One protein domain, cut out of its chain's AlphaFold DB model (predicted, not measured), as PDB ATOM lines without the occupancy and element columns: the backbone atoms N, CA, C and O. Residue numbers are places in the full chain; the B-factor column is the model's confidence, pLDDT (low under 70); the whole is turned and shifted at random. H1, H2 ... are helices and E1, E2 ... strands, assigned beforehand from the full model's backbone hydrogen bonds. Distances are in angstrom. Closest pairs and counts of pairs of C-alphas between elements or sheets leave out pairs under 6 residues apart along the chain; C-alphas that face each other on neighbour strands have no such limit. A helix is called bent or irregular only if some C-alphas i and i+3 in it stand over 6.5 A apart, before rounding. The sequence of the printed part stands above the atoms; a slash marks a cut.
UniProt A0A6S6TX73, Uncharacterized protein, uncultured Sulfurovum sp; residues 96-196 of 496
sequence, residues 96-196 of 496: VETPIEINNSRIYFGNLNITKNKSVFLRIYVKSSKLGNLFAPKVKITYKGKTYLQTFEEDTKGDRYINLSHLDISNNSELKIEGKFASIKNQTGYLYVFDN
ATOM      1  N   VAL A  96     253.471 312.897 126.889       90.56
ATOM      2  CA  VAL A  96     253.857 312.515 128.247       90.56
ATOM      3  C   VAL A  96     254.261 311.046 128.224       90.56
ATOM      4  O   VAL A  96     253.530 310.201 127.706       90.56
ATOM      5  N   GLU A  97     255.437 310.747 128.764       93.00
ATOM      6  CA  GLU A  97     255.949 309.389 128.927       93.00
ATOM      7  C   GLU A  97     256.027 309.070 130.415       93.00
ATOM      8  O   GLU A  97     256.589 309.838 131.197       93.00
ATOM      9  N   THR A  98     255.424 307.959 130.826       94.81
ATOM     10  CA  THR A  98     255.388 307.558 132.234       94.81
ATOM     11  C   THR A  98     255.761 306.085 132.368       94.81
ATOM     12  O   THR A  98     255.126 305.251 131.715       94.81
ATOM     13  N   PRO A  99     256.767 305.731 133.189       96.44
ATOM     14  CA  PRO A  99     257.048 304.335 133.495       96.44
ATOM     15  C   PRO A  99     255.867 303.732 134.261       96.44
ATOM     16  O   PRO A  99     255.328 304.350 135.178       96.44
ATOM     17  N   ILE A 100     255.458 302.529 133.875       95.94
ATOM     18  CA  ILE A 100     254.344 301.805 134.482       95.94
ATOM     19  C   ILE A 100     254.808 300.412 134.878       95.94
ATOM     20  O   ILE A 100     255.240 299.626 134.036       95.94
ATOM     21  N   GLU A 101     254.645 300.083 136.153       97.31
ATOM     22  CA  GLU A 101     254.933 298.749 136.657       97.31
ATOM     23  C   GLU A 101     253.811 297.771 136.310       97.31
ATOM     24  O   GLU A 101     252.632 298.009 136.588       97.31
ATOM     25  N   ILE A 102     254.200 296.643 135.721       97.06
ATOM     26  CA  ILE A 102     253.319 295.518 135.432       97.06
ATOM     27  C   ILE A 102     253.710 294.404 136.382       97.06
ATOM     28  O   ILE A 102     254.772 293.807 136.231       97.06
ATOM     29  N   ASN A 103     252.844 294.116 137.347       95.75
ATOM     30  CA  ASN A 103     253.088 293.102 138.363       95.75
ATOM     31  C   ASN A 103     251.904 292.150 138.441       95.75
ATOM     32  O   ASN A 103     250.763 292.576 138.604       95.75
ATOM     33  N   ASN A 104     252.175 290.850 138.322       93.31
ATOM     34  CA  ASN A 104     251.174 289.785 138.385       93.31
ATOM     35  C   ASN A 104     249.995 290.057 137.433       93.31
ATOM     36  O   ASN A 104     248.826 289.980 137.818       93.31
ATOM     37  N   SER A 105     250.316 290.415 136.181       94.00
ATOM     38  CA  SER A 105     249.345 290.759 135.128       94.00
ATOM     39  C   SER A 105     248.465 291.984 135.432       94.00
ATOM     40  O   SER A 105     247.389 292.127 134.848       94.00
ATOM     41  N   ARG A 106     248.884 292.875 136.339       96.69
ATOM     42  CA  ARG A 106     248.138 294.082 136.720       96.69
ATOM     43  C   ARG A 106     248.982 295.337 136.596       96.69
ATOM     44  O   ARG A 106     250.188 295.316 136.822       96.69
ATOM     45  N   ILE A 107     248.296 296.424 136.275       97.06
ATOM     46  CA  ILE A 107     248.793 297.791 136.241       97.06
ATOM     47  C   ILE A 107     247.913 298.621 137.164       97.06
ATOM     48  O   ILE A 107     246.689 298.602 137.029       97.06
ATOM     49  N   TYR A 108     248.540 299.378 138.057       95.50
ATOM     50  CA  TYR A 108     247.870 300.362 138.899       95.50
ATOM     51  C   TYR A 108     248.303 301.752 138.457       95.50
ATOM     52  O   TYR A 108     249.486 302.079 138.492       95.50
ATOM     53  N   PHE A 109     247.348 302.576 138.037       92.94
ATOM     54  CA  PHE A 109     247.657 303.884 137.459       92.94
ATOM     55  C   PHE A 109     247.940 304.980 138.500       92.94
ATOM     56  O   PHE A 109     248.345 306.079 138.128       92.94
ATOM     57  N   GLY A 110     247.775 304.700 139.799       90.44
ATOM     58  CA  GLY A 110     248.058 305.657 140.876       90.44
ATOM     59  C   GLY A 110     247.370 307.004 140.634       90.44
ATOM     60  O   GLY A 110     246.178 307.057 140.355       90.44
ATOM     61  N   ASN A 111     248.123 308.102 140.654       88.31
ATOM     62  CA  ASN A 111     247.566 309.443 140.442       88.31
ATOM     63  C   ASN A 111     247.321 309.811 138.966       88.31
ATOM     64  O   ASN A 111     246.875 310.924 138.689       88.31
ATOM     65  N   LEU A 112     247.608 308.919 138.010       89.31
ATOM     66  CA  LEU A 112     247.385 309.204 136.595       89.31
ATOM     67  C   LEU A 112     245.890 309.293 136.297       89.31
ATOM     68  O   LEU A 112     245.113 308.397 136.621       89.31
ATOM     69  N   ASN A 113     245.505 310.373 135.628       89.19
ATOM     70  CA  ASN A 113     244.156 310.582 135.130       89.19
ATOM     71  C   ASN A 113     244.239 310.989 133.658       89.19
ATOM     72  O   ASN A 113     244.680 312.093 133.334       89.19
ATOM     73  N   ILE A 114     243.859 310.078 132.767       89.44
ATOM     74  CA  ILE A 114     243.958 310.246 131.320       89.44
ATOM     75  C   ILE A 114     242.543 310.236 130.757       89.44
ATOM     76  O   ILE A 114     241.920 309.191 130.581       89.44
ATOM     77  N   THR A 115     242.048 311.440 130.481       81.94
ATOM     78  CA  THR A 115     240.715 311.679 129.924       81.94
ATOM     79  C   THR A 115     240.568 311.104 128.512       81.94
ATOM     80  O   THR A 115     241.550 311.038 127.774       81.94
ATOM     81  N   LYS A 116     239.328 310.856 128.074       74.00
ATOM     82  CA  LYS A 116     238.973 310.347 126.729       74.00
ATOM     83  C   LYS A 116     239.572 311.074 125.515       74.00
ATOM     84  O   LYS A 116     239.602 310.492 124.438       74.00
ATOM     85  N   ASN A 117     240.022 312.325 125.637       85.88
ATOM     86  CA  ASN A 117     240.580 313.082 124.509       85.88
ATOM     87  C   ASN A 117     242.107 312.941 124.376       85.88
ATOM     88  O   ASN A 117     242.813 313.926 124.144       85.88
ATOM     89  N   LYS A 118     242.625 311.730 124.578       95.25
ATOM     90  CA  LYS A 118     244.053 311.417 124.490       95.25
ATOM     91  C   LYS A 118     244.262 310.150 123.674       95.25
ATOM     92  O   LYS A 118     243.414 309.259 123.677       95.25
ATOM     93  N   SER A 119     245.412 310.059 123.024       96.94
ATOM     94  CA  SER A 119     245.878 308.823 122.404       96.94
ATOM     95  C   SER A 119     246.875 308.168 123.336       96.94
ATOM     96  O   SER A 119     247.817 308.814 123.791       96.94
ATOM     97  N   VAL A 120     246.639 306.903 123.662       96.94
ATOM     98  CA  VAL A 120     247.334 306.213 124.747       96.94
ATOM     99  C   VAL A 120     247.895 304.902 124.232       96.94
ATOM    100  O   VAL A 120     247.153 304.034 123.768       96.94
ATOM    101  N   PHE A 121     249.208 304.740 124.359       97.06
ATOM    102  CA  PHE A 121     249.911 303.535 123.947       97.06
ATOM    103  C   PHE A 121     250.799 303.034 125.075       97.06
ATOM    104  O   PHE A 121     251.616 303.776 125.608       97.06
ATOM    105  N   LEU A 122     250.664 301.762 125.430       97.44
ATOM    106  CA  LEU A 122     251.499 301.111 126.432       97.44
ATOM    107  C   LEU A 122     252.543 300.239 125.731       97.44
ATOM    108  O   LEU A 122     252.194 299.230 125.114       97.44
ATOM    109  N   ARG A 123     253.819 300.618 125.833       97.31
ATOM    110  CA  ARG A 123     254.948 299.814 125.357       97.31
ATOM    111  C   ARG A 123     255.338 298.784 126.396       97.31
ATOM    112  O   ARG A 123     255.670 299.142 127.526       97.31
ATOM    113  N   ILE A 124     255.332 297.523 125.985       97.06
ATOM    114  CA  ILE A 124     255.752 296.386 126.805       97.06
ATOM    115  C   ILE A 124     256.490 295.363 125.956       97.06
ATOM    116  O   ILE A 124     256.258 295.251 124.750       97.06
ATOM    117  N   TYR A 125     257.315 294.555 126.603       97.06
ATOM    118  CA  TYR A 125     257.889 293.367 126.004       97.06
ATOM    119  C   TYR A 125     256.847 292.242 125.962       97.06
ATOM    120  O   TYR A 125     256.330 291.800 126.996       97.06
ATOM    121  N   VAL A 126     256.570 291.742 124.756       95.94
ATOM    122  CA  VAL A 126     255.667 290.613 124.500       95.94
ATOM    123  C   VAL A 126     256.470 289.469 123.896       95.94
ATOM    124  O   VAL A 126     257.235 289.656 122.950       95.94
ATOM    125  N   LYS A 127     256.281 288.253 124.421       95.19
ATOM    126  CA  LYS A 127     256.873 287.036 123.853       95.19
ATOM    127  C   LYS A 127     255.796 286.015 123.523       95.19
ATOM    128  O   LYS A 127     255.075 285.569 124.407       95.19
ATOM    129  N   SER A 128     255.732 285.591 122.270       92.44
ATOM    130  CA  SER A 128     254.890 284.498 121.798       92.44
ATOM    131  C   SER A 128     255.213 283.209 122.555       92.44
ATOM    132  O   SER A 128     256.381 282.876 122.793       92.44
ATOM    133  N   SER A 129     254.177 282.477 122.961       90.50
ATOM    134  CA  SER A 129     254.344 281.106 123.444       90.50
ATOM    135  C   SER A 129     254.468 280.137 122.263       90.50
ATOM    136  O   SER A 129     254.262 280.517 121.112       90.50
ATOM    137  N   LYS A 130     254.736 278.848 122.519       86.75
ATOM    138  CA  LYS A 130     254.730 277.831 121.446       86.75
ATOM    139  C   LYS A 130     253.388 277.789 120.700       86.75
ATOM    140  O   LYS A 130     253.366 277.645 119.484       86.75
ATOM    141  N   LEU A 131     252.274 277.972 121.416       87.81
ATOM    142  CA  LEU A 131     250.942 278.079 120.809       87.81
ATOM    143  C   LEU A 131     250.722 279.417 120.091       87.81
ATOM    144  O   LEU A 131     249.912 279.477 119.170       87.81
ATOM    145  N   GLY A 132     251.435 280.482 120.466       85.88
ATOM    146  CA  GLY A 132     251.341 281.782 119.795       85.88
ATOM    147  C   GLY A 132     251.840 281.723 118.356       85.88
ATOM    148  O   GLY A 132     251.278 282.374 117.481       85.88
ATOM    149  N   ASN A 133     252.796 280.838 118.079       81.31
ATOM    150  CA  ASN A 133     253.293 280.573 116.727       81.31
ATOM    151  C   ASN A 133     252.253 279.867 115.839       81.31
ATOM    152  O   ASN A 133     252.366 279.883 114.620       81.31
ATOM    153  N   LEU A 134     251.249 279.232 116.453       83.56
ATOM    154  CA  LEU A 134     250.177 278.518 115.763       83.56
ATOM    155  C   LEU A 134     248.905 279.373 115.655       83.56
ATOM    156  O   LEU A 134     248.214 279.347 114.641       83.56
ATOM    157  N   PHE A 135     248.571 280.131 116.701       85.31
ATOM    158  CA  PHE A 135     247.261 280.780 116.843       85.31
ATOM    159  C   PHE A 135     247.312 282.307 116.985       85.31
ATOM    160  O   PHE A 135     246.281 282.915 117.300       85.31
ATOM    161  N   ALA A 136     248.477 282.903 116.722       88.06
ATOM    162  CA  ALA A 136     248.836 284.301 116.949       88.06
ATOM    163  C   ALA A 136     248.784 284.717 118.438       88.06
ATOM    164  O   ALA A 136     247.753 284.510 119.104       88.06
ATOM    165  N   PRO A 137     249.862 285.319 118.977       92.44
ATOM    166  CA  PRO A 137     249.883 285.834 120.340       92.44
ATOM    167  C   PRO A 137     248.874 286.973 120.505       92.44
ATOM    168  O   PRO A 137     248.679 287.802 119.617       92.44
ATOM    169  N   LYS A 138     248.213 287.008 121.660       94.00
ATOM    170  CA  LYS A 138     247.223 288.026 122.010       94.00
ATOM    171  C   LYS A 138     247.467 288.531 123.415       94.00
ATOM    172  O   LYS A 138     247.927 287.792 124.284       94.00
ATOM    173  N   VAL A 139     247.074 289.769 123.641       96.25
ATOM    174  CA  VAL A 139     247.006 290.368 124.966       96.25
ATOM    175  C   VAL A 139     245.550 290.695 125.266       96.25
ATOM    176  O   VAL A 139     244.889 291.398 124.501       96.25
ATOM    177  N   LYS A 140     245.038 290.137 126.360       96.56
ATOM    178  CA  LYS A 140     243.710 290.414 126.897       96.56
ATOM    179  C   LYS A 140     243.818 291.562 127.887       96.56
ATOM    180  O   LYS A 140     244.597 291.495 128.831       96.56
ATOM    181  N   ILE A 141     243.017 292.593 127.670       97.38
ATOM    182  CA  ILE A 141     243.041 293.841 128.426       97.38
ATOM    183  C   ILE A 141     241.692 293.961 129.124       97.38
ATOM    184  O   ILE A 141     240.667 294.042 128.450       97.38
ATOM    185  N   THR A 142     241.671 293.935 130.453       97.69
ATOM    186  CA  THR A 142     240.435 294.059 131.237       97.69
ATOM    187  C   THR A 142     240.468 295.337 132.060       97.69
ATOM    188  O   THR A 142     241.358 295.519 132.888       97.69
ATOM    189  N   TYR A 143     239.487 296.209 131.840       96.50
ATOM    190  CA  TYR A 143     239.373 297.508 132.495       96.50
ATOM    191  C   TYR A 143     237.915 297.811 132.831       96.50
ATOM    192  O   TYR A 143     237.057 297.733 131.950       96.50
ATOM    193  N   LYS A 144     237.621 298.157 134.093       94.12
ATOM    194  CA  LYS A 144     236.261 298.498 134.566       94.12
ATOM    195  C   LYS A 144     235.183 297.508 134.072       94.12
ATOM    196  O   LYS A 144     234.144 297.903 133.550       94.12
ATOM    197  N   GLY A 145     235.471 296.207 134.172       92.88
ATOM    198  CA  GLY A 145     234.567 295.122 133.761       92.88
ATOM    199  C   GLY A 145     234.474 294.860 132.249       92.88
ATOM    200  O   GLY A 145     233.853 293.878 131.847       92.88
ATOM    201  N   LYS A 146     235.105 295.674 131.395       95.00
ATOM    202  CA  LYS A 146     235.170 295.449 129.942       95.00
ATOM    203  C   LYS A 146     236.452 294.723 129.569       95.00
ATOM    204  O   LYS A 146     237.504 294.996 130.138       95.00
ATOM    205  N   THR A 147     236.360 293.814 128.602       95.19
ATOM    206  CA  THR A 147     237.500 293.050 128.086       95.19
ATOM    207  C   THR A 147     237.722 293.363 126.614       95.19
ATOM    208  O   THR A 147     236.794 293.271 125.813       95.19
ATOM    209  N   TYR A 148     238.971 293.643 126.265       95.50
ATOM    210  CA  TYR A 148     239.446 293.859 124.907       95.50
ATOM    211  C   TYR A 148     240.551 292.857 124.582       95.50
ATOM    212  O   TYR A 148     241.214 292.317 125.473       95.50
ATOM    213  N   LEU A 149     240.745 292.598 123.295       94.06
ATOM    214  CA  LEU A 149     241.850 291.795 122.791       94.06
ATOM    215  C   LEU A 149     242.672 292.649 121.839       94.06
ATOM    216  O   LEU A 149     242.113 293.373 121.015       94.06
ATOM    217  N   GLN A 150     243.987 292.525 121.953       96.00
ATOM    218  CA  GLN A 150     244.910 292.995 120.939       96.00
ATOM    219  C   GLN A 150     245.777 291.829 120.474       96.00
ATOM    220  O   GLN A 150     246.533 291.242 121.252       96.00
ATOM    221  N   THR A 151     245.626 291.471 119.205       94.50
ATOM    222  CA  THR A 151     246.418 290.433 118.543       94.50
ATOM    223  C   THR A 151     247.712 291.013 117.969       94.50
ATOM    224  O   THR A 151     247.711 292.123 117.446       94.50
ATOM    225  N   PHE A 152     248.795 290.241 118.034       92.81
ATOM    226  CA  PHE A 152     250.096 290.559 117.439       92.81
ATOM    227  C   PHE A 152     250.492 289.497 116.406       92.81
ATOM    228  O   PHE A 152     249.841 288.456 116.271       92.81
ATOM    229  N   GLU A 153     251.558 289.759 115.664       88.94
ATOM    230  CA  GLU A 153     252.126 288.848 114.681       88.94
ATOM    231  C   GLU A 153     252.625 287.532 115.301       88.94
ATOM    232  O   GLU A 153     253.067 287.461 116.452       88.94
ATOM    233  N   GLU A 154     252.555 286.453 114.521       85.62
ATOM    234  CA  GLU A 154     253.084 285.138 114.903       85.62
ATOM    235  C   GLU A 154     254.579 285.238 115.246       85.62
ATOM    236  O   GLU A 154     255.300 286.042 114.661       85.62
ATOM    237  N   ASP A 155     255.061 284.438 116.199       84.50
ATOM    238  CA  ASP A 155     256.460 284.470 116.660       84.50
ATOM    239  C   ASP A 155     256.935 285.817 117.255       84.50
ATOM    240  O   ASP A 155     258.137 286.008 117.421       84.50
ATOM    241  N   THR A 156     256.031 286.741 117.617       89.88
ATOM    242  CA  THR A 156     256.395 288.010 118.281       89.88
ATOM    243  C   THR A 156     257.355 287.782 119.451       89.88
ATOM    244  O   THR A 156     257.058 287.009 120.364       89.88
ATOM    245  N   LYS A 157     258.484 288.493 119.476       93.12
ATOM    246  CA  LYS A 157     259.400 288.533 120.622       93.12
ATOM    247  C   LYS A 157     260.108 289.883 120.662       93.12
ATOM    248  O   LYS A 157     261.096 290.081 119.964       93.12
ATOM    249  N   GLY A 158     259.615 290.794 121.490       94.88
ATOM    250  CA  GLY A 158     260.182 292.132 121.612       94.88
ATOM    251  C   GLY A 158     259.176 293.156 122.109       94.88
ATOM    252  O   GLY A 158     258.050 292.817 122.481       94.88
ATOM    253  N   ASP A 159     259.588 294.417 122.076       95.50
ATOM    254  CA  ASP A 159     258.734 295.543 122.436       95.50
ATOM    255  C   ASP A 159     257.593 295.707 121.435       95.50
ATOM    256  O   ASP A 159     257.804 295.739 120.217       95.50
ATOM    257  N   ARG A 160     256.379 295.825 121.965       95.94
ATOM    258  CA  ARG A 160     255.139 296.084 121.236       95.94
ATOM    259  C   ARG A 160     254.329 297.151 121.953       95.94
ATOM    260  O   ARG A 160     254.514 297.392 123.143       95.94
ATOM    261  N   TYR A 161     253.403 297.755 121.221       96.75
ATOM    262  CA  TYR A 161     252.568 298.847 121.706       96.75
ATOM    263  C   TYR A 161     251.116 298.403 121.774       96.75
ATOM    264  O   TYR A 161     250.506 298.084 120.751       96.75
ATOM    265  N   ILE A 162     250.558 298.389 122.978       97.56
ATOM    266  CA  ILE A 162     249.133 298.171 123.206       97.56
ATOM    267  C   ILE A 162     248.413 299.507 123.060       97.56
ATOM    268  O   ILE A 162     248.738 300.457 123.766       97.56
ATOM    269  N   ASN A 163     247.432 299.579 122.165       97.69
ATOM    270  CA  ASN A 163     246.612 300.769 121.984       97.69
ATOM    271  C   ASN A 163     245.487 300.787 123.028       97.69
ATOM    272  O   ASN A 163     244.545 299.996 122.968       97.69
ATOM    273  N   LEU A 164     245.595 301.707 123.983       97.06
ATOM    274  CA  LEU A 164     244.654 301.905 125.086       97.06
ATOM    275  C   LEU A 164     243.766 303.140 124.882       97.06
ATOM    276  O   LEU A 164     243.019 303.500 125.785       97.06
ATOM    277  N   SER A 165     243.804 303.778 123.707       96.38
ATOM    278  CA  SER A 165     243.113 305.055 123.439       96.38
ATOM    279  C   SER A 165     241.585 304.982 123.562       96.38
ATOM    280  O   SER A 165     240.916 305.999 123.670       96.38
ATOM    281  N   HIS A 166     241.012 303.776 123.557       93.81
ATOM    282  CA  HIS A 166     239.584 303.534 123.782       93.81
ATOM    283  C   HIS A 166     239.195 303.460 125.273       93.81
ATOM    284  O   HIS A 166     238.014 303.284 125.589       93.81
ATOM    285  N   LEU A 167     240.164 303.553 126.191       93.88
ATOM    286  CA  LEU A 167     239.954 303.507 127.636       93.88
ATOM    287  C   LEU A 167     239.950 304.913 128.245       93.88
ATOM    288  O   LEU A 167     240.681 305.799 127.822       93.88
ATOM    289  N   ASP A 168     239.146 305.082 129.292       91.75
ATOM    290  CA  ASP A 168     239.098 306.291 130.119       91.75
ATOM    291  C   ASP A 168     239.786 305.990 131.457       91.75
ATOM    292  O   ASP A 168     239.162 305.464 132.396       91.75
ATOM    293  N   ILE A 169     241.110 306.173 131.484       93.12
ATOM    294  CA  ILE A 169     241.979 305.762 132.592       93.12
ATOM    295  C   ILE A 169     241.832 306.774 133.724       93.12
ATOM    296  O   ILE A 169     242.321 307.894 133.633       93.12
ATOM    297  N   SER A 170     241.150 306.376 134.797       91.44
ATOM    298  CA  SER A 170     240.942 307.236 135.961       91.44
ATOM    299  C   SER A 170     242.033 307.029 137.003       91.44
ATOM    300  O   SER A 170     242.683 305.980 137.041       91.44
ATOM    301  N   ASN A 171     242.158 307.995 137.908       89.81
ATOM    302  CA  ASN A 171     242.999 307.847 139.088       89.81
ATOM    303  C   ASN A 171     242.650 306.576 139.881       89.81
ATOM    304  O   ASN A 171     241.507 306.111 139.911       89.81
ATOM    305  N   ASN A 172     243.680 305.992 140.485       91.06
ATOM    306  CA  ASN A 172     243.653 304.793 141.317       91.06
ATOM    307  C   ASN A 172     242.929 303.604 140.670       91.06
ATOM    308  O   ASN A 172     242.407 302.732 141.364       91.06
ATOM    309  N   SER A 173     242.884 303.562 139.337       94.50
ATOM    310  CA  SER A 173     242.273 302.462 138.604       94.50
ATOM    311  C   SER A 173     243.268 301.334 138.348       94.50
ATOM    312  O   SER A 173     244.478 301.548 138.222       94.50
ATOM    313  N   GLU A 174     242.728 300.118 138.275       95.94
ATOM    314  CA  GLU A 174     243.466 298.907 137.929       95.94
ATOM    315  C   GLU A 174     243.135 298.497 136.487       95.94
ATOM    316  O   GLU A 174     241.972 298.488 136.069       95.94
ATOM    317  N   LEU A 175     244.168 298.120 135.740       97.25
ATOM    318  CA  LEU A 175     244.073 297.470 134.439       97.25
ATOM    319  C   LEU A 175     244.719 296.095 134.526       97.25
ATOM    320  O   LEU A 175     245.883 295.971 134.904       97.25
ATOM    321  N   LYS A 176     243.988 295.059 134.121       97.75
ATOM    322  CA  LYS A 176     244.535 293.706 134.021       97.75
ATOM    323  C   LYS A 176     244.982 293.430 132.590       97.75
ATOM    324  O   LYS A 176     244.212 293.638 131.652       97.75
ATOM    325  N   ILE A 177     246.204 292.939 132.429       96.81
ATOM    326  CA  ILE A 177     246.812 292.589 131.147       96.81
ATOM    327  C   ILE A 177     247.275 291.134 131.207       96.81
ATOM    328  O   ILE A 177     248.244 290.820 131.887       96.81
ATOM    329  N   GLU A 178     246.604 290.251 130.469       95.50
ATOM    330  CA  GLU A 178     246.891 288.812 130.453       95.50
ATOM    331  C   GLU A 178     247.341 288.361 129.064       95.50
ATOM    332  O   GLU A 178     246.713 288.675 128.049       95.50
ATOM    333  N   GLY A 179     248.412 287.576 129.004       94.25
ATOM    334  CA  GLY A 179     248.845 286.954 127.759       94.25
ATOM    335  C   GLY A 179     247.950 285.772 127.384       94.25
ATOM    336  O   GLY A 179     247.752 284.854 128.172       94.25
ATOM    337  N   LYS A 180     247.441 285.751 126.148       91.50
ATOM    338  CA  LYS A 180     246.797 284.580 125.539       91.50
ATOM    339  C   LYS A 180     247.646 284.106 124.371       91.50
ATOM    340  O   LYS A 180     247.777 284.792 123.362       91.50
ATOM    341  N   PHE A 181     248.254 282.934 124.531       92.19
ATOM    342  CA  PHE A 181     249.338 282.457 123.661       92.19
ATOM    343  C   PHE A 181     250.550 283.405 123.612       92.19
ATOM    344  O   PHE A 181     251.360 283.369 122.689       92.19
ATOM    345  N   ALA A 182     250.679 284.244 124.635       93.94
ATOM    346  CA  ALA A 182     251.768 285.175 124.845       93.94
ATOM    347  C   ALA A 182     252.176 285.113 126.319       93.94
ATOM    348  O   ALA A 182     251.353 284.834 127.185       93.94
ATOM    349  N   SER A 183     253.446 285.368 126.599       92.94
ATOM    350  CA  SER A 183     253.979 285.577 127.936       92.94
ATOM    351  C   SER A 183     254.205 287.069 128.137       92.94
ATOM    352  O   SER A 183     254.853 287.721 127.313       92.94
ATOM    353  N   ILE A 184     253.668 287.576 129.244       94.00
ATOM    354  CA  ILE A 184     253.855 288.941 129.729       94.00
ATOM    355  C   ILE A 184     254.393 288.787 131.146       94.00
ATOM    356  O   ILE A 184     253.651 288.441 132.061       94.00
ATOM    357  N   LYS A 185     255.707 288.928 131.302       94.31
ATOM    358  CA  LYS A 185     256.348 288.851 132.618       94.31
ATOM    359  C   LYS A 185     256.191 290.173 133.358       94.31
ATOM    360  O   LYS A 185     255.922 291.194 132.718       94.31
ATOM    361  N   ASN A 186     256.433 290.142 134.669       96.94
ATOM    362  CA  ASN A 186     256.604 291.364 135.443       96.94
ATOM    363  C   ASN A 186     257.727 292.198 134.824       96.94
ATOM    364  O   ASN A 186     258.790 291.663 134.493       96.94
ATOM    365  N   GLN A 187     257.442 293.472 134.595       97.44
ATOM    366  CA  GLN A 187     258.320 294.388 133.879       97.44
ATOM    367  C   GLN A 187     257.865 295.831 134.095       97.44
ATOM    368  O   GLN A 187     256.677 296.088 134.297       97.44
ATOM    369  N   THR A 188     258.794 296.763 133.924       97.69
ATOM    370  CA  THR A 188     258.473 298.176 133.723       97.69
ATOM    371  C   THR A 188     258.144 298.400 132.247       97.69
ATOM    372  O   THR A 188     259.001 298.250 131.373       97.69
ATOM    373  N   GLY A 189     256.889 298.732 131.958       96.50
ATOM    374  CA  GLY A 189     256.455 299.250 130.663       96.50
ATOM    375  C   GLY A 189     256.518 300.775 130.616       96.50
ATOM    376  O   GLY A 189     256.815 301.434 131.612       96.50
ATOM    377  N   TYR A 190     256.196 301.347 129.458       96.31
ATOM    378  CA  TYR A 190     256.130 302.799 129.277       96.31
ATOM    379  C   TYR A 190     254.794 303.194 128.666       96.31
ATOM    380  O   TYR A 190     254.420 302.711 127.596       96.31
ATOM    381  N   LEU A 191     254.068 304.063 129.358       96.44
ATOM    382  CA  LEU A 191     252.827 304.645 128.878       96.44
ATOM    383  C   LEU A 191     253.136 305.945 128.143       96.44
ATOM    384  O   LEU A 191     253.674 306.883 128.726       96.44
ATOM    385  N   TYR A 192     252.768 305.986 126.871       95.69
ATOM    386  CA  TYR A 192     252.861 307.155 126.014       95.69
ATOM    387  C   TYR A 192     251.474 307.766 125.863       95.69
ATOM    388  O   TYR A 192     250.546 307.096 125.401       95.69
ATOM    389  N   VAL A 193     251.340 309.031 126.252       96.00
ATOM    390  CA  VAL A 193     250.092 309.792 126.180       96.00
ATOM    391  C   VAL A 193     250.299 310.995 125.273       96.00
ATOM    392  O   VAL A 193     251.172 311.825 125.523       96.00
ATOM    393  N   PHE A 194     249.478 311.089 124.233       95.38
ATOM    394  CA  PHE A 194     249.469 312.191 123.279       95.38
ATOM    395  C   PHE A 194     248.161 312.962 123.397       95.38
ATOM    396  O   PHE A 194     247.089 312.378 123.589       95.38
ATOM    397  N   ASP A 195     248.249 314.276 123.243       94.19
ATOM    398  CA  ASP A 195     247.069 315.120 123.130       94.19
ATOM    399  C   ASP A 195     246.417 314.899 121.770       94.19
ATOM    400  O   ASP A 195     247.072 315.009 120.731       94.19
ATOM    401  N   ASN A 196     245.118 314.592 121.772       95.31
ATOM    402  CA  ASN A 196     244.382 314.510 120.521       95.31
ATOM    403  C   ASN A 196     244.210 315.917 119.929       95.31
ATOM    404  O   ASN A 196     243.915 316.864 120.670       95.31
TER     405      ASN A 196
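What this domain is: This is residues 96 to 196 of the 496 residues of an uncharacterized protein of uncultured Sulfurovum sp (UniProt A0A6S6TX73). A single curled sheet of eight strands is bent back on itself like part of a barrel, with its edge strands E5 and E6 coming close at one place only. The short helix H1 lies at one end of its long axis, and the links E2 to E3 and E6 to E7 lie at the other. The printed part has 101 residues, with strands E1, E2 and E3, then H1, then E4 to E8 along the chain; the class is mostly strand. The sheet is antiparallel throughout, in the order E5, E4, E7, E2, E1, E8, E3, E6. The whole is compact, with a radius of gyration of the C-alphas of 13.1 A and spans of 38 by 26 by 24 A.

Where its parts are: E1, residues 96 to 103, begins at C-alpha 96 at (253.857, 312.515, 128.247) and is 21.9 A long. E2 is residues 106 to 108. E3, residues 118 to 128, is the longest strand by residues, measures 29.1 A and bends by 61 degrees at residue 125. H1 is residues 132 to 135, with C-alpha 132 at (251.341, 281.782, 119.795). E4 is residues 138 to 143, E5 residues 146 to 151 and E6 residues 157 to 163. E7, residues 174 to 180, is 19.2 A long. E8, residues 187 to 195, is 25.9 A long and ends at C-alpha 195 at (247.069, 315.120, 123.130).

How they stand to each other: The strands form a folded sheet, one sheet bent back into two leaves that face each other: E5, E4, E7, E2 and E1 face E3 and E6, with E8 as the hinge. E1 pairs with E8 over residues 96 to 102, where N 98 and O 191 are 2.9 A apart, and with E2 over residues 102 to 103, where N 103 and O 106 are 3.0 A apart. E1 and E2 form a hairpin. On E8's other side is E3, with N 123 and O 190 at 2.8 A. E3 is also the neighbour of the edge strand E6, with N 124 and O 160 at 3.0 A. E2 is the neighbour of E7, with N 107 and O 175 at 2.8 A. E7 is the neighbour of E4, with N 140 and O 178 at 2.8 A. E4 and the edge strand E5 form a hairpin, with N 141 and O 148 at 2.9 A. The closest C-alphas of E5 and E6, those of Gln 150 and Ile 162, are 7.1 A apart. Residues 127 to 128 of E3 also pair, antiparallel, with residues 182 to 183. H1 is on the sheet but only grazes it, with residues 132 to 135. H1 is too short for an O i to N i+4 pair, and its one O i to N i+3 pair is not within range.

The domain as a whole: The two C-alphas farthest apart, those of Asn 111 and Leu 134, are 39.7 A apart. The printed part has no cut, and no link is long. The mean pLDDT of the printed part is 93.4, and no printed residue is under 70.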